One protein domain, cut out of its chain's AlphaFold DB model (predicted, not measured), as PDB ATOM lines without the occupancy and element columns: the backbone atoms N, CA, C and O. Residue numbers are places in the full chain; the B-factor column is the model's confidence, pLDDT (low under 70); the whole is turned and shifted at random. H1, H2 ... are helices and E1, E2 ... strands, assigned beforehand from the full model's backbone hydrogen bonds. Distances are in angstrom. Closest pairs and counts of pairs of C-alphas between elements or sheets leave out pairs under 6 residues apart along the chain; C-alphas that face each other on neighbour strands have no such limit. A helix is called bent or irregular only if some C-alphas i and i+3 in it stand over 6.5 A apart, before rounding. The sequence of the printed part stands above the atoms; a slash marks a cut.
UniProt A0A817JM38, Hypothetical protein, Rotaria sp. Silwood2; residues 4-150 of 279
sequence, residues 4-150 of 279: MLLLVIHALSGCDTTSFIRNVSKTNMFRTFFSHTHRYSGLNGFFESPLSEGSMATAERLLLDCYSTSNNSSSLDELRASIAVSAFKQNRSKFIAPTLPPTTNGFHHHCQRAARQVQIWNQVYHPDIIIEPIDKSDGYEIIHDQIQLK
ATOM      1  N   MET A   4     102.990 122.831 117.446       89.25
ATOM      2  CA  MET A   4     103.981 122.208 118.319       89.25
ATOM      3  C   MET A   4     104.950 123.233 118.913       89.25
ATOM      4  O   MET A   4     105.402 123.067 120.045       89.25
ATOM      5  N   LEU A   5     105.190 124.365 118.240       94.06
ATOM      6  CA  LEU A   5     106.017 125.446 118.790       94.06
ATOM      7  C   LEU A   5     105.435 126.048 120.078       94.06
ATOM      8  O   LEU A   5     106.180 126.635 120.858       94.06
ATOM      9  N   LEU A   6     104.140 125.865 120.362       94.25
ATOM     10  CA  LEU A   6     103.566 126.256 121.653       94.25
ATOM     11  C   LEU A   6     104.194 125.480 122.818       94.25
ATOM     12  O   LEU A   6     104.398 126.065 123.882       94.25
ATOM     13  N   LEU A   7     104.554 124.208 122.608       95.25
ATOM     14  CA  LEU A   7     105.269 123.393 123.594       95.25
ATOM     15  C   LEU A   7     106.656 123.974 123.872       95.25
ATOM     16  O   LEU A   7     107.050 124.105 125.030       95.25
ATOM     17  N   VAL A   8     107.355 124.405 122.818       97.06
ATOM     18  CA  VAL A   8     108.676 125.042 122.920       97.06
ATOM     19  C   VAL A   8     108.596 126.329 123.736       97.06
ATOM     20  O   VAL A   8     109.346 126.500 124.694       97.06
ATOM     21  N   ILE A   9     107.647 127.217 123.424       97.19
ATOM     22  CA  ILE A   9     107.466 128.466 124.179       97.19
ATOM     23  C   ILE A   9     107.041 128.189 125.628       97.19
ATOM     24  O   ILE A   9     107.494 128.866 126.557       97.19
ATOM     25  N   HIS A  10     106.200 127.178 125.855       96.06
ATOM     26  CA  HIS A  10     105.784 126.792 127.198       96.06
ATOM     27  C   HIS A  10     106.964 126.288 128.046       96.06
ATOM     28  O   HIS A  10     107.121 126.758 129.173       96.06
ATOM     29  N   ALA A  11     107.813 125.409 127.499       97.25
ATOM     30  CA  ALA A  11     109.008 124.905 128.176       97.25
ATOM     31  C   ALA A  11     110.076 125.996 128.371       97.25
ATOM     32  O   ALA A  11     110.666 126.094 129.446       97.25
ATOM     33  N   LEU A  12     110.297 126.863 127.375       97.19
ATOM     34  CA  LEU A  12     111.252 127.976 127.472       97.19
ATOM     35  C   LEU A  12     110.844 129.010 128.520       97.19
ATOM     36  O   LEU A  12     111.697 129.524 129.236       97.19
ATOM     37  N   SER A  13     109.552 129.309 128.640       95.88
ATOM     38  CA  SER A  13     109.049 130.243 129.656       95.88
ATOM     39  C   SER A  13     109.024 129.664 131.080       95.88
ATOM     40  O   SER A  13     108.755 130.411 132.022       95.88
ATOM     41  N   GLY A  14     109.318 128.369 131.242       94.94
ATOM     42  CA  GLY A  14     109.365 127.649 132.519       94.94
ATOM     43  C   GLY A  14     108.113 126.813 132.780       94.94
ATOM     44  O   GLY A  14     107.002 127.328 132.680       94.94
ATOM     45  N   CYS A  15     108.267 125.543 133.129       94.25
ATOM     46  CA  CYS A  15     107.194 124.628 133.536       94.25
ATOM     47  C   CYS A  15     107.634 123.812 134.763       94.25
ATOM     48  O   CYS A  15     108.636 124.142 135.389       94.25
ATOM     49  N   ASP A  16     106.921 122.742 135.112       92.06
ATOM     50  CA  ASP A  16     107.253 121.917 136.285       92.06
ATOM     51  C   ASP A  16     108.683 121.347 136.243       92.06
ATOM     52  O   ASP A  16     109.290 121.102 137.283       92.06
ATOM     53  N   THR A  17     109.249 121.166 135.045       90.38
ATOM     54  CA  THR A  17     110.577 120.570 134.830       90.38
ATOM     55  C   THR A  17     111.630 121.557 134.323       90.38
ATOM     56  O   THR A  17     112.800 121.196 134.186       90.38
ATOM     57  N   THR A  18     111.261 122.813 134.058       93.81
ATOM     58  CA  THR A  18     112.192 123.844 133.578       93.81
ATOM     59  C   THR A  18     112.036 125.140 134.361       93.81
ATOM     60  O   THR A  18     110.949 125.553 134.748       93.81
ATOM     61  N   SER A  19     113.145 125.833 134.596       90.88
ATOM     62  CA  SER A  19     113.145 127.037 135.427       90.88
ATOM     63  C   SER A  19     112.323 128.180 134.813       90.88
ATOM     64  O   SER A  19     112.304 128.379 133.602       90.88
ATOM     65  N   PHE A  20     111.698 128.999 135.656       90.69
ATOM     66  CA  PHE A  20     111.092 130.256 135.217       90.69
ATOM     67  C   PHE A  20     112.157 131.331 134.952       90.69
ATOM     68  O   PHE A  20     113.120 131.475 135.712       90.69
ATOM     69  N   ILE A  21     111.960 132.138 133.906       91.81
ATOM     70  CA  ILE A  21     112.857 133.250 133.576       91.81
ATOM     71  C   ILE A  21     112.365 134.532 134.240       91.81
ATOM     72  O   ILE A  21     111.297 135.060 133.933       91.81
ATOM     73  N   ARG A  22     113.184 135.075 135.140       88.50
ATOM     74  CA  ARG A  22     112.833 136.263 135.919       88.50
ATOM     75  C   ARG A  22     112.441 137.447 135.028       88.50
ATOM     76  O   ARG A  22     113.088 137.716 134.029       88.50
ATOM     77  N   ASN A  23     111.399 138.182 135.421       89.25
ATOM     78  CA  ASN A  23     110.865 139.357 134.708       89.25
ATOM     79  C   ASN A  23     110.340 139.098 133.282       89.25
ATOM     80  O   ASN A  23     109.977 140.052 132.595       89.25
ATOM     81  N   VAL A  24     110.227 137.838 132.851       92.25
ATOM     82  CA  VAL A  24     109.599 137.467 131.580       92.25
ATOM     83  C   VAL A  24     108.431 136.537 131.872       92.25
ATOM     84  O   VAL A  24     108.610 135.372 132.202       92.25
ATOM     85  N   SER A  25     107.205 137.052 131.766       92.19
ATOM     86  CA  SER A  25     106.008 136.223 131.929       92.19
ATOM     87  C   SER A  25     105.778 135.325 130.710       92.19
ATOM     88  O   SER A  25     106.196 135.655 129.596       92.19
ATOM     89  N   LYS A  26     105.027 134.229 130.892       93.69
ATOM     90  CA  LYS A  26     104.549 133.392 129.777       93.69
ATOM     91  C   LYS A  26     103.842 134.243 128.725       93.69
ATOM     92  O   LYS A  26     104.201 134.197 127.554       93.69
ATOM     93  N   THR A  27     102.905 135.090 129.153       94.69
ATOM     94  CA  THR A  27     102.169 136.003 128.269       94.69
ATOM     95  C   THR A  27     103.097 136.922 127.479       94.69
ATOM     96  O   THR A  27     102.866 137.119 126.289       94.69
ATOM     97  N   ASN A  28     104.154 137.461 128.101       94.00
ATOM     98  CA  ASN A  28     105.158 138.257 127.394       94.00
ATOM     99  C   ASN A  28     105.827 137.415 126.299       94.00
ATOM    100  O   ASN A  28     105.776 137.807 125.137       94.00
ATOM    101  N   MET A  29     106.369 136.244 126.645       95.00
ATOM    102  CA  MET A  29     107.096 135.408 125.690       95.00
ATOM    103  C   MET A  29     106.219 134.943 124.522       95.00
ATOM    104  O   MET A  29     106.626 135.069 123.367       95.00
ATOM    105  N   PHE A  30     104.990 134.494 124.799       95.75
ATOM    106  CA  PHE A  30     104.020 134.151 123.758       95.75
ATOM    107  C   PHE A  30     103.707 135.355 122.871       95.75
ATOM    108  O   PHE A  30     103.791 135.249 121.650       95.75
ATOM    109  N   ARG A  31     103.400 136.521 123.452       95.31
ATOM    110  CA  ARG A  31     103.104 137.736 122.677       95.31
ATOM    111  C   ARG A  31     104.276 138.134 121.779       95.31
ATOM    112  O   ARG A  31     104.054 138.460 120.614       95.31
ATOM    113  N   THR A  32     105.500 138.097 122.297       94.75
ATOM    114  CA  THR A  32     106.722 138.411 121.540       94.75
ATOM    115  C   THR A  32     106.899 137.442 120.375       94.75
ATOM    116  O   THR A  32     107.079 137.878 119.237       94.75
ATOM    117  N   PHE A  33     106.738 136.140 120.629       95.31
ATOM    118  CA  PHE A  33     106.792 135.110 119.598       95.31
ATOM    119  C   PHE A  33     105.723 135.320 118.511       95.31
ATOM    120  O   PHE A  33     106.052 135.361 117.326       95.31
ATOM    121  N   PHE A  34     104.457 135.523 118.894       94.44
ATOM    122  CA  PHE A  34     103.351 135.702 117.948       94.44
ATOM    123  C   PHE A  34     103.470 136.977 117.112       94.44
ATOM    124  O   PHE A  34     103.041 136.990 115.960       94.44
ATOM    125  N   SER A  35     104.089 138.026 117.657       93.06
ATOM    126  CA  SER A  35     104.296 139.281 116.930       93.06
ATOM    127  C   SER A  35     105.257 139.115 115.744       93.06
ATOM    128  O   SER A  35     105.128 139.830 114.755       93.06
ATOM    129  N   HIS A  36     106.200 138.165 115.812       87.44
ATOM    130  CA  HIS A  36     107.250 137.989 114.799       87.44
ATOM    131  C   HIS A  36     107.596 136.511 114.548       87.44
ATOM    132  O   HIS A  36     108.767 136.152 114.478       87.44
ATOM    133  N   THR A  37     106.598 135.640 114.381       90.94
ATOM    134  CA  THR A  37     106.793 134.172 114.307       90.94
ATOM    135  C   THR A  37     107.878 133.722 113.318       90.94
ATOM    136  O   THR A  37     108.683 132.851 113.643       90.94
ATOM    137  N   HIS A  38     107.962 134.349 112.140       90.50
ATOM    138  CA  HIS A  38     108.959 134.029 111.108       90.50
ATOM    139  C   HIS A  38     110.415 134.259 111.555       90.50
ATOM    140  O   HIS A  38     111.314 133.579 111.068       90.50
ATOM    141  N   ARG A  39     110.656 135.188 112.492       91.50
ATOM    142  CA  ARG A  39     111.986 135.504 113.044       91.50
ATOM    143  C   ARG A  39     112.521 134.380 113.933       91.50
ATOM    144  O   ARG A  39     113.725 134.309 114.153       91.50
ATOM    145  N   TYR A  40     111.638 133.509 114.421       95.00
ATOM    146  CA  TYR A  40     111.963 132.446 115.372       95.00
ATOM    147  C   TYR A  40     111.813 131.044 114.765       95.00
ATOM    148  O   TYR A  40     111.593 130.075 115.487       95.00
ATOM    149  N   SER A  41     111.946 130.910 113.441       93.88
ATOM    150  CA  SER A  41     111.847 129.620 112.737       93.88
ATOM    151  C   SER A  41     112.892 128.591 113.188       93.88
ATOM    152  O   SER A  41     112.636 127.392 113.110       93.88
ATOM    153  N   GLY A  42     114.031 129.038 113.724       96.12
ATOM    154  CA  GLY A  42     115.041 128.167 114.331       96.12
ATOM    155  C   GLY A  42     114.564 127.422 115.584       96.12
ATOM    156  O   GLY A  42     115.207 126.467 115.992       96.12
ATOM    157  N   LEU A  43     113.419 127.788 116.178       97.31
ATOM    158  CA  LEU A  43     112.857 127.053 117.317       97.31
ATOM    159  C   LEU A  43     112.380 125.637 116.960       97.31
ATOM    160  O   LEU A  43     112.204 124.826 117.864       97.31
ATOM    161  N   ASN A  44     112.220 125.307 115.674       95.81
ATOM    162  CA  ASN A  44     111.905 123.937 115.255       95.81
ATOM    163  C   ASN A  44     113.002 122.931 115.649       95.81
ATOM    164  O   ASN A  44     112.700 121.765 115.871       95.81
ATOM    165  N   GLY A  45     114.253 123.369 115.829       96.31
ATOM    166  CA  GLY A  45     115.318 122.475 116.288       96.31
ATOM    167  C   GLY A  45     115.165 122.006 117.741       96.31
ATOM    168  O   GLY A  45     115.907 121.136 118.171       96.31
ATOM    169  N   PHE A  46     114.190 122.515 118.511       96.69
ATOM    170  CA  PHE A  46     113.886 121.993 119.854       96.69
ATOM    171  C   PHE A  46     113.295 120.578 119.847       96.69
ATOM    172  O   PHE A  46     113.275 119.930 120.891       96.69
ATOM    173  N   PHE A  47     112.840 120.088 118.691       94.38
ATOM    174  CA  PHE A  47     112.405 118.700 118.513       94.38
ATOM    175  C   PHE A  47     113.551 117.759 118.120       94.38
ATOM    176  O   PHE A  47     113.356 116.549 118.074       94.38
ATOM    177  N   GLU A  48     114.739 118.300 117.842       92.12
ATOM    178  CA  GLU A  48     115.926 117.541 117.456       92.12
ATOM    179  C   GLU A  48     116.787 117.252 118.687       92.12
ATOM    180  O   GLU A  48     116.935 118.110 119.561       92.12
ATOM    181  N   SER A  49     117.371 116.053 118.747       88.62
ATOM    182  CA  SER A  49     118.374 115.686 119.747       88.62
ATOM    183  C   SER A  49     119.683 115.310 119.040       88.62
ATOM    184  O   SER A  49     119.656 114.419 118.185       88.62
ATOM    185  N   PRO A  50     120.819 115.971 119.338       90.81
ATOM    186  CA  PRO A  50     120.986 117.058 120.308       90.81
ATOM    187  C   PRO A  50     120.471 118.417 119.796       90.81
ATOM    188  O   PRO A  50     120.433 118.676 118.593       90.81
ATOM    189  N   LEU A  51     120.149 119.328 120.724       95.12
ATOM    190  CA  LEU A  51     119.742 120.699 120.397       95.12
ATOM    191  C   LEU A  51     120.895 121.484 119.748       95.12
ATOM    192  O   LEU A  51     121.974 121.623 120.328       95.12
ATOM    193  N   SER A  52     120.650 122.068 118.573       96.12
ATOM    194  CA  SER A  52     121.665 122.828 117.835       96.12
ATOM    195  C   SER A  52     121.932 124.229 118.405       96.12
ATOM    196  O   SER A  52     121.032 124.917 118.901       96.12
ATOM    197  N   GLU A  53     123.170 124.714 118.252       95.38
ATOM    198  CA  GLU A  53     123.565 126.075 118.653       95.38
ATOM    199  C   GLU A  53     122.718 127.161 117.970       95.38
ATOM    200  O   GLU A  53     122.347 128.149 118.604       95.38
ATOM    201  N   GLY A  54     122.343 126.965 116.701       97.19
ATOM    202  CA  GLY A  54     121.473 127.894 115.973       97.19
ATOM    203  C   GLY A  54     120.071 128.015 116.586       97.19
ATOM    204  O   GLY A  54     119.503 129.112 116.640       97.19
ATOM    205  N   SER A  55     119.532 126.914 117.115       97.88
ATOM    206  CA  SER A  55     118.239 126.903 117.812       97.88
ATOM    207  C   SER A  55     118.330 127.626 119.153       97.88
ATOM    208  O   SER A  55     117.470 128.450 119.471       97.88
ATOM    209  N   MET A  56     119.414 127.404 119.906       97.75
ATOM    210  CA  MET A  56     119.686 128.133 121.151       97.75
ATOM    211  C   MET A  56     119.871 129.635 120.908       97.75
ATOM    212  O   MET A  56     119.286 130.444 121.624       97.75
ATOM    213  N   ALA A  57     120.595 130.027 119.857       96.62
ATOM    214  CA  ALA A  57     120.751 131.428 119.467       96.62
ATOM    215  C   ALA A  57     119.411 132.075 119.065       96.62
ATOM    216  O   ALA A  57     119.153 133.242 119.368       96.62
ATOM    217  N   THR A  58     118.522 131.312 118.421       97.31
ATOM    218  CA  THR A  58     117.164 131.768 118.087       97.31
ATOM    219  C   THR A  58     116.318 131.974 119.348       97.31
ATOM    220  O   THR A  58     115.646 133.000 119.477       97.31
ATOM    221  N   ALA A  59     116.383 131.046 120.306       97.56
ATOM    222  CA  ALA A  59     115.724 131.192 121.603       97.56
ATOM    223  C   ALA A  59     116.289 132.379 122.401       97.56
ATOM    224  O   ALA A  59     115.535 133.121 123.031       97.56
ATOM    225  N   GLU A  60     117.602 132.612 122.332       96.50
ATOM    226  CA  GLU A  60     118.254 133.751 122.983       96.50
ATOM    227  C   GLU A  60     117.767 135.070 122.384       96.50
ATOM    228  O   GLU A  60     117.449 136.008 123.117       96.50
ATOM    229  N   ARG A  61     117.621 135.123 121.055       95.19
ATOM    230  CA  ARG A  61     117.039 136.278 120.370       95.19
ATOM    231  C   ARG A  61     115.605 136.544 120.818       95.19
ATOM    232  O   ARG A  61     115.276 137.694 121.094       95.19
ATOM    233  N   LEU A  62     114.773 135.505 120.922       95.75
ATOM    234  CA  LEU A  62     113.415 135.641 121.451       95.75
ATOM    235  C   LEU A  62     113.433 136.216 122.871       95.75
ATOM    236  O   LEU A  62     112.669 137.132 123.173       95.75
ATOM    237  N   LEU A  63     114.314 135.712 123.740       95.44
ATOM    238  CA  LEU A  63     114.403 136.202 125.110       95.44
ATOM    239  C   LEU A  63     114.868 137.665 125.173       95.44
ATOM    240  O   LEU A  63     114.313 138.448 125.942       95.44
ATOM    241  N   LEU A  64     115.839 138.059 124.347       93.94
ATOM    242  CA  LEU A  64     116.266 139.455 124.218       93.94
ATOM    243  C   LEU A  64     115.104 140.373 123.830       93.94
ATOM    244  O   LEU A  64     114.905 141.411 124.466       93.94
ATOM    245  N   ASP A  65     114.312 139.953 122.841       93.19
ATOM    246  CA  ASP A  65     113.130 140.683 122.381       93.19
ATOM    247  C   ASP A  65     112.045 140.757 123.496       93.19
ATOM    248  O   ASP A  65     111.287 141.724 123.559       93.19
ATOM    249  N   CYS A  66     112.001 139.803 124.443       92.75
ATOM    250  CA  CYS A  66     111.101 139.855 125.610       92.75
ATOM    251  C   CYS A  66     111.522 140.893 126.664       92.75
ATOM    252  O   CYS A  66     110.664 141.493 127.319       92.75
ATOM    253  N   TYR A  67     112.832 141.090 126.854       89.19
ATOM    254  CA  TYR A  67     113.369 142.088 127.786       89.19
ATOM    255  C   TYR A  67     113.341 143.508 127.222       89.19
ATOM    256  O   TYR A  67     113.363 144.472 127.989       89.19
ATOM    257  N   SER A  68     113.360 143.655 125.896       74.19
ATOM    258  CA  SER A  68     113.654 144.930 125.253       74.19
ATOM    259  C   SER A  68     112.739 145.202 124.068       74.19
ATOM    260  O   SER A  68     112.765 144.481 123.081       74.19
ATOM    261  N   THR A  69     112.028 146.330 124.100       57.88
ATOM    262  CA  THR A  69     111.438 146.931 122.891       57.88
ATOM    263  C   THR A  69     112.393 147.912 122.193       57.88
ATOM    264  O   THR A  69     112.120 148.321 121.070       57.88
ATOM    265  N   SER A  70     113.516 148.295 122.827       55.12
ATOM    266  CA  SER A  70     114.404 149.369 122.339       55.12
ATOM    267  C   SER A  70     115.917 149.121 122.460       55.12
ATOM    268  O   SER A  70     116.694 149.971 122.027       55.12
ATOM    269  N   ASN A  71     116.370 148.019 123.072       59.00
ATOM    270  CA  ASN A  71     117.804 147.741 123.226       59.00
ATOM    271  C   ASN A  71     118.294 146.831 122.095       59.00
ATOM    272  O   ASN A  71     117.832 145.703 121.958       59.00
ATOM    273  N   ASN A  72     119.278 147.305 121.330       69.50
ATOM    274  CA  ASN A  72     119.908 146.571 120.226       69.50
ATOM    275  C   ASN A  72     120.988 145.579 120.704       69.50
ATOM    276  O   ASN A  72     121.984 145.381 120.011       69.50
ATOM    277  N   SER A  73     120.836 144.995 121.896       81.31
ATOM    278  CA  SER A  73     121.827 144.056 122.428       81.31
ATOM    279  C   SER A  73     121.930 142.819 121.535       81.31
ATOM    280  O   SER A  73     120.930 142.246 121.084       81.31
ATOM    281  N   SER A  74     123.164 142.409 121.259       84.44
ATOM    282  CA  SER A  74     123.456 141.257 120.413       84.44
ATOM    283  C   SER A  74     123.321 139.931 121.168       84.44
ATOM    284  O   SER A  74     122.913 138.953 120.541       84.44
ATOM    285  N   SER A  75     123.565 139.931 122.487       88.88
ATOM    286  CA  SER A  75     123.494 138.775 123.396       88.88
ATOM    287  C   SER A  75     122.910 139.128 124.772       88.88
ATOM    288  O   SER A  75     122.846 140.304 125.158       88.88
ATOM    289  N   LEU A  76     122.501 138.110 125.539       89.69
ATOM    290  CA  LEU A  76     122.043 138.286 126.924       89.69
ATOM    291  C   LEU A  76     123.146 138.832 127.824       89.69
ATOM    292  O   LEU A  76     122.867 139.677 128.671       89.69
ATOM    293  N   ASP A  77     124.396 138.418 127.613       87.00
ATOM    294  CA  ASP A  77     125.537 138.935 128.367       87.00
ATOM    295  C   ASP A  77     125.748 140.441 128.143       87.00
ATOM    296  O   ASP A  77     126.016 141.176 129.097       87.00
ATOM    297  N   GLU A  78     125.568 140.927 126.911       82.50
ATOM    298  CA  GLU A  78     125.627 142.360 126.603       82.50
ATOM    299  C   GLU A  78     124.465 143.122 127.258       82.50
ATOM    300  O   GLU A  78     124.672 144.174 127.873       82.50
ATOM    301  N   LEU A  79     123.243 142.579 127.185       86.38
ATOM    302  CA  LEU A  79     122.077 143.161 127.850       86.38
ATOM    303  C   LEU A  79     122.296 143.236 129.368       86.38
ATOM    304  O   LEU A  79     122.094 144.291 129.974       86.38
ATOM    305  N   ARG A  80     122.766 142.142 129.972       85.94
ATOM    306  CA  ARG A  80     123.062 142.026 131.402       85.94
ATOM    307  C   ARG A  80     124.099 143.064 131.833       85.94
ATOM    308  O   ARG A  80     123.864 143.796 132.799       85.94
ATOM    309  N   ALA A  81     125.185 143.208 131.072       78.44
ATOM    310  CA  ALA A  81     126.192 144.236 131.306       78.44
ATOM    311  C   ALA A  81     125.603 145.654 131.197       78.44
ATOM    312  O   ALA A  81     125.875 146.500 132.050       78.44
ATOM    313  N   SER A  82     124.755 145.922 130.198       79.38
ATOM    314  CA  SER A  82     124.148 147.245 129.993       79.38
ATOM    315  C   SER A  82     123.232 147.671 131.152       79.38
ATOM    316  O   SER A  82     123.367 148.789 131.668       79.38
ATOM    317  N   ILE A  83     122.366 146.762 131.623       82.44
ATOM    318  CA  ILE A  83     121.479 146.971 132.776       82.44
ATOM    319  C   ILE A  83     122.326 147.281 134.000       82.44
ATOM    320  O   ILE A  83     122.051 148.222 134.749       82.44
ATOM    321  N   ALA A  84     123.413 146.536 134.161       79.44
ATOM    322  CA  ALA A  84     124.247 146.673 135.322       79.44
ATOM    323  C   ALA A  84     125.065 147.951 135.347       79.44
ATOM    324  O   ALA A  84     124.997 148.698 136.325       79.44
ATOM    325  N   VAL A  85     125.694 148.320 134.243       76.12
ATOM    326  CA  VAL A  85     126.330 149.631 134.103       76.12
ATOM    327  C   VAL A  85     125.357 150.772 134.387       76.12
ATOM    328  O   VAL A  85     125.734 151.748 135.042       76.12
ATOM    329  N   SER A  86     124.114 150.665 133.910       78.38
ATOM    330  CA  SER A  86     123.071 151.660 134.168       78.38
ATOM    331  C   SER A  86     122.745 151.763 135.662       78.38
ATOM    332  O   SER A  86     122.773 152.860 136.225       78.38
ATOM    333  N   ALA A  87     122.535 150.628 136.335       78.00
ATOM    334  CA  ALA A  87     122.251 150.581 137.766       78.00
ATOM    335  C   ALA A  87     123.399 151.154 138.610       78.00
ATOM    336  O   ALA A  87     123.158 151.983 139.488       78.00
ATOM    337  N   PHE A  88     124.652 150.791 138.313       76.19
ATOM    338  CA  PHE A  88     125.826 151.341 138.999       76.19
ATOM    339  C   PHE A  88     125.944 152.857 138.802       76.19
ATOM    340  O   PHE A  88     126.176 153.585 139.764       76.19
ATOM    341  N   LYS A  89     125.717 153.367 137.583       73.75
ATOM    342  CA  LYS A  89     125.739 154.817 137.304       73.75
ATOM    343  C   LYS A  89     124.661 155.593 138.057       73.75
ATOM    344  O   LYS A  89     124.841 156.783 138.305       73.75
ATOM    345  N   GLN A  90     123.562 154.935 138.403       78.38
ATOM    346  CA  GLN A  90     122.438 155.515 139.134       78.38
ATOM    347  C   GLN A  90     122.492 155.224 140.642       78.38
ATOM    348  O   GLN A  90     121.529 155.519 141.341       78.38
ATOM    349  N   ASN A  91     123.590 154.650 141.156       75.25
ATOM    350  CA  ASN A  91     123.727 154.208 142.550       75.25
ATOM    351  C   ASN A  91     122.622 153.228 143.005       75.25
ATOM    352  O   ASN A  91     122.260 153.189 144.178       75.25
ATOM    353  N   ARG A  92     122.094 152.415 142.082       77.00
ATOM    354  CA  ARG A  92     121.061 151.391 142.332       77.00
ATOM    355  C   ARG A  92     121.616 149.962 142.323       77.00
ATOM    356  O   ARG A  92     120.854 149.010 142.188       77.00
ATOM    357  N   SER A  93     122.934 149.795 142.457       71.88
ATOM    358  CA  SER A  93     123.604 148.486 142.362       71.88
ATOM    359  C   SER A  93     123.094 147.462 143.379       71.88
ATOM    360  O   SER A  93     123.009 146.289 143.049       71.88
ATOM    361  N   LYS A  94     122.673 147.894 144.573       73.50
ATOM    362  CA  LYS A  94     122.147 147.001 145.623       73.50
ATOM    363  C   LYS A  94     120.855 146.266 145.239       73.50
ATOM    364  O   LYS A  94     120.560 145.225 145.805       73.50
ATOM    365  N   PHE A  95     120.088 146.787 144.280       73.12
ATOM    366  CA  PHE A  95     118.782 146.235 143.893       73.12
ATOM    367  C   PHE A  95     118.800 145.570 142.518       73.12
ATOM    368  O   PHE A  95     117.752 145.293 141.940       73.12
ATOM    369  N   ILE A  96     119.989 145.345 141.959       78.06
ATOM    370  CA  ILE A  96     120.102 144.942 140.566       78.06
ATOM    371  C   ILE A  96     119.898 143.444 140.348       78.06
ATOM    372  O   ILE A  96     119.305 143.067 139.343       78.06
ATOM    373  N   ALA A  97     120.344 142.593 141.275       73.19
ATOM    374  CA  ALA A  97     120.294 141.140 141.132       73.19
ATOM    375  C   ALA A  97     118.932 140.604 140.629       73.19
ATOM    376  O   ALA A  97     118.932 139.855 139.650       73.19
ATOM    377  N   PRO A  98     117.767 141.030 141.169       78.88
ATOM    378  CA  PRO A  98     116.467 140.548 140.693       78.88
ATOM    379  C   PRO A  98     116.052 141.092 139.317       78.88
ATOM    380  O   PRO A  98     115.073 140.615 138.748       78.88
ATOM    381  N   THR A  99     116.750 142.092 138.780       79.12
ATOM    382  CA  THR A  99     116.439 142.736 137.490       79.12
ATOM    383  C   THR A  99     117.249 142.184 136.322       79.12
ATOM    384  O   THR A  99     116.949 142.493 135.172       79.12
ATOM    385  N   LEU A 100     118.281 141.385 136.599       85.56
ATOM    386  CA  LEU A 100     119.197 140.931 135.565       85.56
ATOM    387  C   LEU A 100     118.626 139.751 134.771       85.56
ATOM    388  O   LEU A 100     118.133 138.799 135.382       85.56
ATOM    389  N   PRO A 101     118.776 139.754 133.435       89.56
ATOM    390  CA  PRO A 101     118.504 138.577 132.621       89.56
ATOM    391  C   PRO A 101     119.493 137.453 132.954       89.56
ATOM    392  O   PRO A 101     120.569 137.746 133.484       89.56
ATOM    393  N   PRO A 102     119.194 136.180 132.642       90.69
ATOM    394  CA  PRO A 102     120.195 135.116 132.729       90.69
ATOM    395  C   PRO A 102     121.428 135.450 131.869       90.69
ATOM    396  O   PRO A 102     121.360 136.287 130.971       90.69
ATOM    397  N   THR A 103     122.563 134.812 132.149       89.38
ATOM    398  CA  THR A 103     123.713 134.859 131.230       89.38
ATOM    399  C   THR A 103     123.393 134.072 129.961       89.38
ATOM    400  O   THR A 103     122.541 133.179 129.989       89.38
ATOM    401  N   THR A 104     124.102 134.351 128.867       90.31
ATOM    402  CA  THR A 104     123.968 133.584 127.618       90.31
ATOM    403  C   THR A 104     124.176 132.090 127.877       90.31
ATOM    404  O   THR A 104     123.326 131.268 127.548       90.31
ATOM    405  N   ASN A 105     125.253 131.736 128.581       90.69
ATOM    406  CA  ASN A 105     125.564 130.340 128.878       90.69
ATOM    407  C   ASN A 105     124.531 129.661 129.801       90.69
ATOM    408  O   ASN A 105     124.108 128.541 129.519       90.69
ATOM    409  N   GLY A 106     124.085 130.331 130.869       91.19
ATOM    410  CA  GLY A 106     123.058 129.775 131.757       91.19
ATOM    411  C   GLY A 106     121.714 129.598 131.043       91.19
ATOM    412  O   GLY A 106     120.998 128.622 131.277       91.19
ATOM    413  N   PHE A 107     121.390 130.502 130.115       95.06
ATOM    414  CA  PHE A 107     120.202 130.383 129.280       95.06
ATOM    415  C   PHE A 107     120.311 129.257 128.241       95.06
ATOM    416  O   PHE A 107     119.319 128.583 127.977       95.06
ATOM    417  N   HIS A 108     121.495 128.984 127.690       95.06
ATOM    418  CA  HIS A 108     121.696 127.836 126.795       95.06
ATOM    419  C   HIS A 108     121.471 126.504 127.524       95.06
ATOM    420  O   HIS A 108     120.766 125.647 127.002       95.06
ATOM    421  N   HIS A 109     121.931 126.361 128.773       94.38
ATOM    422  CA  HIS A 109     121.592 125.186 129.592       94.38
ATOM    423  C   HIS A 109     120.091 125.066 129.864       94.38
ATOM    424  O   HIS A 109     119.540 123.968 129.872       94.38
ATOM    425  N   HIS A 110     119.401 126.192 130.048       96.00
ATOM    426  CA  HIS A 110     117.941 126.198 130.130       96.00
ATOM    427  C   HIS A 110     117.273 125.747 128.823       96.00
ATOM    428  O   HIS A 110     116.326 124.967 128.867       96.00
ATOM    429  N   CYS A 111     117.789 126.171 127.666       97.25
ATOM    430  CA  CYS A 111     117.295 125.726 126.362       97.25
ATOM    431  C   CYS A 111     117.441 124.214 126.181       97.25
ATOM    432  O   CYS A 111     116.507 123.577 125.709       97.25
ATOM    433  N   GLN A 112     118.571 123.641 126.598       96.25
ATOM    434  CA  GLN A 112     118.810 122.198 126.549       96.25
ATOM    435  C   GLN A 112     117.766 121.421 127.366       96.25
ATOM    436  O   GLN A 112     117.124 120.510 126.847       96.25
ATOM    437  N   ARG A 113     117.490 121.860 128.603       95.94
ATOM    438  CA  ARG A 113     116.435 121.260 129.439       95.94
ATOM    439  C   ARG A 113     115.047 121.398 128.815       95.94
ATOM    440  O   ARG A 113     114.259 120.456 128.843       95.94
ATOM    441  N   ALA A 114     114.750 122.564 128.241       97.00
ATOM    442  CA  ALA A 114     113.489 122.803 127.553       97.00
ATOM    443  C   ALA A 114     113.327 121.920 126.308       97.00
ATOM    444  O   ALA A 114     112.246 121.376 126.104       97.00
ATOM    445  N   ALA A 115     114.384 121.726 125.515       96.50
ATOM    446  CA  ALA A 115     114.369 120.823 124.367       96.50
ATOM    447  C   ALA A 115     114.109 119.381 124.799       96.50
ATOM    448  O   ALA A 115     113.183 118.761 124.284       96.50
ATOM    449  N   ARG A 116     114.810 118.888 125.826       94.69
ATOM    450  CA  ARG A 116     114.552 117.557 126.389       94.69
ATOM    451  C   ARG A 116     113.087 117.380 126.799       94.69
ATOM    452  O   ARG A 116     112.458 116.383 126.450       94.69
ATOM    453  N   GLN A 117     112.510 118.358 127.500       95.31
ATOM    454  CA  GLN A 117     111.104 118.294 127.902       95.31
ATOM    455  C   GLN A 117     110.151 118.245 126.698       95.31
ATOM    456  O   GLN A 117     109.187 117.478 126.692       95.31
ATOM    457  N   VAL A 118     110.423 119.050 125.671       95.50
ATOM    458  CA  VAL A 118     109.631 119.088 124.436       95.50
ATOM    459  C   VAL A 118     109.736 117.773 123.665       95.50
ATOM    460  O   VAL A 118     108.721 117.275 123.187       95.50
ATOM    461  N   GLN A 119     110.927 117.180 123.580       92.94
ATOM    462  CA  GLN A 119     111.152 115.884 122.937       92.94
ATOM    463  C   GLN A 119     110.378 114.762 123.639       92.94
ATOM    464  O   GLN A 119     109.822 113.900 122.964       92.94
ATOM    465  N   ILE A 120     110.275 114.791 124.974       92.50
ATOM    466  CA  ILE A 120     109.428 113.856 125.734       92.50
ATOM    467  C   ILE A 120     107.948 114.079 125.397       92.50
ATOM    468  O   ILE A 120     107.235 113.127 125.087       92.50
ATOM    469  N   TRP A 121     107.467 115.327 125.402       92.94
ATOM    470  CA  TRP A 121     106.071 115.620 125.046       92.94
ATOM    471  C   TRP A 121     105.729 115.247 123.605       92.94
ATOM    472  O   TRP A 121     104.615 114.806 123.336       92.94
ATOM    473  N   ASN A 122     106.686 115.361 122.686       90.06
ATOM    474  CA  ASN A 122     106.510 114.961 121.295       90.06
ATOM    475  C   ASN A 122     106.262 113.447 121.138       90.06
ATOM    476  O   ASN A 122     105.749 113.000 120.116       90.06
ATOM    477  N   GLN A 123     106.577 112.652 122.166       89.38
ATOM    478  CA  GLN A 123     106.331 111.215 122.185       89.38
ATOM    479  C   GLN A 123     104.954 110.827 122.740       89.38
ATOM    480  O   GLN A 123     104.616 109.656 122.667       89.38
ATOM    481  N   VAL A 124     104.127 111.761 123.231       85.25
ATOM    482  CA  VAL A 124     102.838 111.462 123.905       85.25
ATOM    483  C   VAL A 124     101.871 110.610 123.073       85.25
ATOM    484  O   VAL A 124     101.046 109.895 123.637       85.25
ATOM    485  N   TYR A 125     101.961 110.663 121.744       81.38
ATOM    486  CA  TYR A 125     101.121 109.855 120.853       81.38
ATOM    487  C   TYR A 125     101.671 108.447 120.582       81.38
ATOM    488  O   TYR A 125     101.003 107.653 119.920       81.38
ATOM    489  N   HIS A 126     102.873 108.134 121.066       83.25
ATOM    490  CA  HIS A 126     103.464 106.809 120.950       83.25
ATOM    491  C   HIS A 126     103.008 105.946 122.132       83.25
ATOM    492  O   HIS A 126     102.972 106.431 123.264       83.25
ATOM    493  N   PRO A 127     102.658 104.669 121.891       81.31
ATOM    494  CA  PRO A 127     102.222 103.763 122.952       81.31
ATOM    495  C   PRO A 127     103.314 103.537 124.007       81.31
ATOM    496  O   PRO A 127     102.994 103.357 125.178       81.31
ATOM    497  N   ASP A 128     104.581 103.625 123.596       83.81
ATOM    498  CA  ASP A 128     105.750 103.524 124.459       83.81
ATOM    499  C   ASP A 128     106.536 104.840 124.407       83.81
ATOM    500  O   ASP A 128     107.032 105.240 123.351       83.81
ATOM    501  N   ILE A 129     106.652 105.522 125.549       83.69
ATOM    502  CA  ILE A 129     107.501 106.711 125.690       83.69
ATOM    503  C   ILE A 129     108.920 106.239 126.003       83.69
ATOM    504  O   ILE A 129     109.162 105.621 127.041       83.69
ATOM    505  N   ILE A 130     109.869 106.566 125.129       83.00
ATOM    506  CA  ILE A 130     111.285 106.261 125.319       83.00
ATOM    507  C   ILE A 130     111.959 107.491 125.926       83.00
ATOM    508  O   ILE A 130     112.132 108.530 125.284       83.00
ATOM    509  N   ILE A 131     112.348 107.368 127.193       83.12
ATOM    510  CA  ILE A 131     113.134 108.384 127.892       83.12
ATOM    511  C   ILE A 131     114.588 107.916 127.896       83.12
ATOM    512  O   ILE A 131     114.980 107.089 128.718       83.12
ATOM    513  N   GLU A 132     115.378 108.450 126.964       83.62
ATOM    514  CA  GLU A 132     116.840 108.321 126.963       83.62
ATOM    515  C   GLU A 132     117.399 108.751 128.334       83.62
ATOM    516  O   GLU A 132     116.855 109.683 128.936       83.62
ATOM    517  N   PRO A 133     118.469 108.135 128.861       85.44
ATOM    518  CA  PRO A 133     119.134 108.627 130.066       85.44
ATOM    519  C   PRO A 133     119.507 110.113 129.954       85.44
ATOM    520  O   PRO A 133     119.702 110.638 128.861       85.44
ATOM    521  N   ILE A 134     119.587 110.811 131.089       85.06
ATOM    522  CA  ILE A 134     120.050 112.204 131.098       85.06
ATOM    523  C   ILE A 134     121.536 112.236 130.754       85.06
ATOM    524  O   ILE A 134     122.337 111.534 131.376       85.06
ATOM    525  N   ASP A 135     121.901 113.091 129.806       81.94
ATOM    526  CA  ASP A 135     123.285 113.323 129.421       81.94
ATOM    527  C   ASP A 135     123.723 114.783 129.655       81.94
ATOM    528  O   ASP A 135     122.968 115.650 130.101       81.94
ATOM    529  N   LYS A 136     125.000 115.076 129.383       73.25
ATOM    530  CA  LYS A 136     125.565 116.428 129.562       73.25
ATOM    531  C   LYS A 136     125.018 117.455 128.562       73.25
ATOM    532  O   LYS A 136     125.158 118.657 128.797       73.25
ATOM    533  N   SER A 137     124.470 117.009 127.436       80.94
ATOM    534  CA  SER A 137     123.866 117.849 126.400       80.94
ATOM    535  C   SER A 137     122.455 118.322 126.769       80.94
ATOM    536  O   SER A 137     121.982 119.293 126.186       80.94
ATOM    537  N   ASP A 138     121.860 117.746 127.817       85.25
ATOM    538  CA  ASP A 138     120.551 118.123 128.361       85.25
ATOM    539  C   ASP A 138     120.582 119.311 129.343       85.25
ATOM    540  O   ASP A 138     119.557 119.684 129.913       85.25
ATOM    541  N   GLY A 139     121.744 119.932 129.571       88.19
ATOM    542  CA  GLY A 139     121.871 121.062 130.503       88.19
ATOM    543  C   GLY A 139     121.872 120.656 131.984       88.19
ATOM    544  O   GLY A 139     121.572 121.486 132.854       88.19
ATOM    545  N   TYR A 140     122.224 119.398 132.256       89.56
ATOM    546  CA  TYR A 140     122.472 118.833 133.583       89.56
ATOM    547  C   TYR A 140     123.943 118.431 133.749       89.56
ATOM    548  O   TYR A 140     124.704 118.318 132.785       89.56
ATOM    549  N   GLU A 141     124.346 118.198 134.992       88.62
ATOM    550  CA  GLU A 141     125.623 117.591 135.346       88.62
ATOM    551  C   GLU A 141     125.433 116.490 136.390       88.62
ATOM    552  O   GLU A 141     124.484 116.520 137.169       88.62
ATOM    553  N   ILE A 142     126.323 115.497 136.382       86.00
ATOM    554  CA  ILE A 142     126.313 114.399 137.350       86.00
ATOM    555  C   ILE A 142     127.420 114.675 138.360       86.00
ATOM    556  O   ILE A 142     128.601 114.671 138.006       86.00
ATOM    557  N   ILE A 143     127.032 114.928 139.606       85.75
ATOM    558  CA  ILE A 143     127.935 115.190 140.725       85.75
ATOM    559  C   ILE A 143     127.584 114.196 141.831       85.75
ATOM    560  O   ILE A 143     126.460 114.202 142.321       85.75
ATOM    561  N   HIS A 144     128.543 113.351 142.221       86.50
ATOM    562  CA  HIS A 144     128.350 112.293 143.227       86.50
ATOM    563  C   HIS A 144     127.123 111.404 142.937       86.50
ATOM    564  O   HIS A 144     126.274 111.214 143.802       86.50
ATOM    565  N   ASP A 145     127.003 110.923 141.694       85.06
ATOM    566  CA  ASP A 145     125.884 110.096 141.210       85.06
ATOM    567  C   ASP A 145     124.493 110.750 141.315       85.06
ATOM    568  O   ASP A 145     123.467 110.088 141.164       85.06
ATOM    569  N   GLN A 146     124.442 112.068 141.519       86.06
ATOM    570  CA  GLN A 146     123.212 112.850 141.523       86.06
ATOM    571  C   GLN A 146     123.162 113.785 140.322       86.06
ATOM    572  O   GLN A 146     124.141 114.455 139.986       86.06
ATOM    573  N   ILE A 147     121.990 113.851 139.696       86.44
ATOM    574  CA  ILE A 147     121.707 114.803 138.627       86.44
ATOM    575  C   ILE A 147     121.495 116.176 139.256       86.44
ATOM    576  O   ILE A 147     120.607 116.362 140.089       86.44
ATOM    577  N   GLN A 148     122.293 117.145 138.829       87.56
ATOM    578  CA  GLN A 148     122.193 118.534 139.251       87.56
ATOM    579  C   GLN A 148     122.021 119.455 138.045       87.56
ATOM    580  O   GLN A 148     122.394 119.134 136.913       87.56
ATOM    581  N   LEU A 149     121.421 120.619 138.290       86.44
ATOM    582  CA  LEU A 149     121.306 121.658 137.276       86.44
ATOM    583  C   LEU A 149     122.685 122.226 136.973       86.44
ATOM    584  O   LEU A 149     123.350 122.760 137.858       86.44
ATOM    585  N   LYS A 150     123.060 122.216 135.694       85.00
ATOM    586  CA  LYS A 150     124.242 122.938 135.252       85.00
ATOM    587  C   LYS A 150     123.911 124.427 135.158       85.00
ATOM    588  O   LYS A 150     123.296 124.881 134.190       85.00
TER     589      LYS A 150
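What this domain is: This is residues 4 to 150 of the 279 residues of the protein "Hypothetical protein" of Rotaria sp. Silwood2 (UniProt A0A817JM38). What does the model look like? Five helices, H1, H2, H3, H4 and H6, cross in one core, and H5 extends from it at one end; the small strand hairpin E1 and E2 is near H6. What is it made of? The 147 printed residues include six named helices, then two named strands, forming one antiparallel sheet; the class is mostly helix. How large is it? It is compact, with a radius of gyration of the C-alphas of 16.3 A and spans of 57 by 42 by 24 A.

How they stand to each other: Where is the sheet? E1, residues 140 to 143, and E2, residues 146 to 149, form an antiparallel hairpin, with N 141 and O 148 within hydrogen-bond range at 2.9 A. E1's closest C-alpha pair with H6, residues 104 to 121, is Tyr 140 and His 109, 7.6 A apart. What touches H6? H1, residues 5 to 12, does so at a steep tilt of 50 degrees, opposite ways; the closest C-alphas, of Ala 11 and Ala 114, are 5.0 A apart. H3, residues 37 to 47, touches residues 114 to 119 of H6 alone, closest at the C-alphas of Phe 46 and Ala 115, 4.7 A. What touches the hub, H4, residues 53 to 67? H3 and H6 do, closest at C-alphas Gly 42 and Ser 55, 4.9 A, and Met 56 and His 108, 6.0 A. H2, residues 26 to 35, is about perpendicular to it at 74 degrees, with closest C-alphas of Met 29 and Cys 66, 6.0 A; H5, residues 76 to 89, only just touches it, with 3 pairs of C-alphas within 8 A, closest Leu 64 and Leu 76, 6.5 A. Are the helix backbones even? Every O i to N i+4 pair is within hydrogen-bond range in H1, H2, H4, H5 and H6. H3 is irregular, with C-alphas 39 and 42 8.1 A apart: 0 of 7 such pairs are within range, beside 6 of 8 O i to N i+3 pairs.

Where its parts are: Where do the elements begin and end? H1 begins at C-alpha 5, (106.017, 125.446, 118.790), and E2 ends at C-alpha 149, (121.306, 121.658, 137.276). How long are the longer helices? H6 measures 25.5 A, H4 21.1 A, H5 19.9 A and H3 17.0 A.

The domain as a whole: What is farthest apart? The C-alphas of Asn 91 and Pro 127 are 58.2 A apart. Which links are long? Those from H1 to H2, H5 to H6 and H6 to E1 are. Is anything cut or uncertain? The printed part has no cut, and residues 69 to 72 have pLDDT under 70.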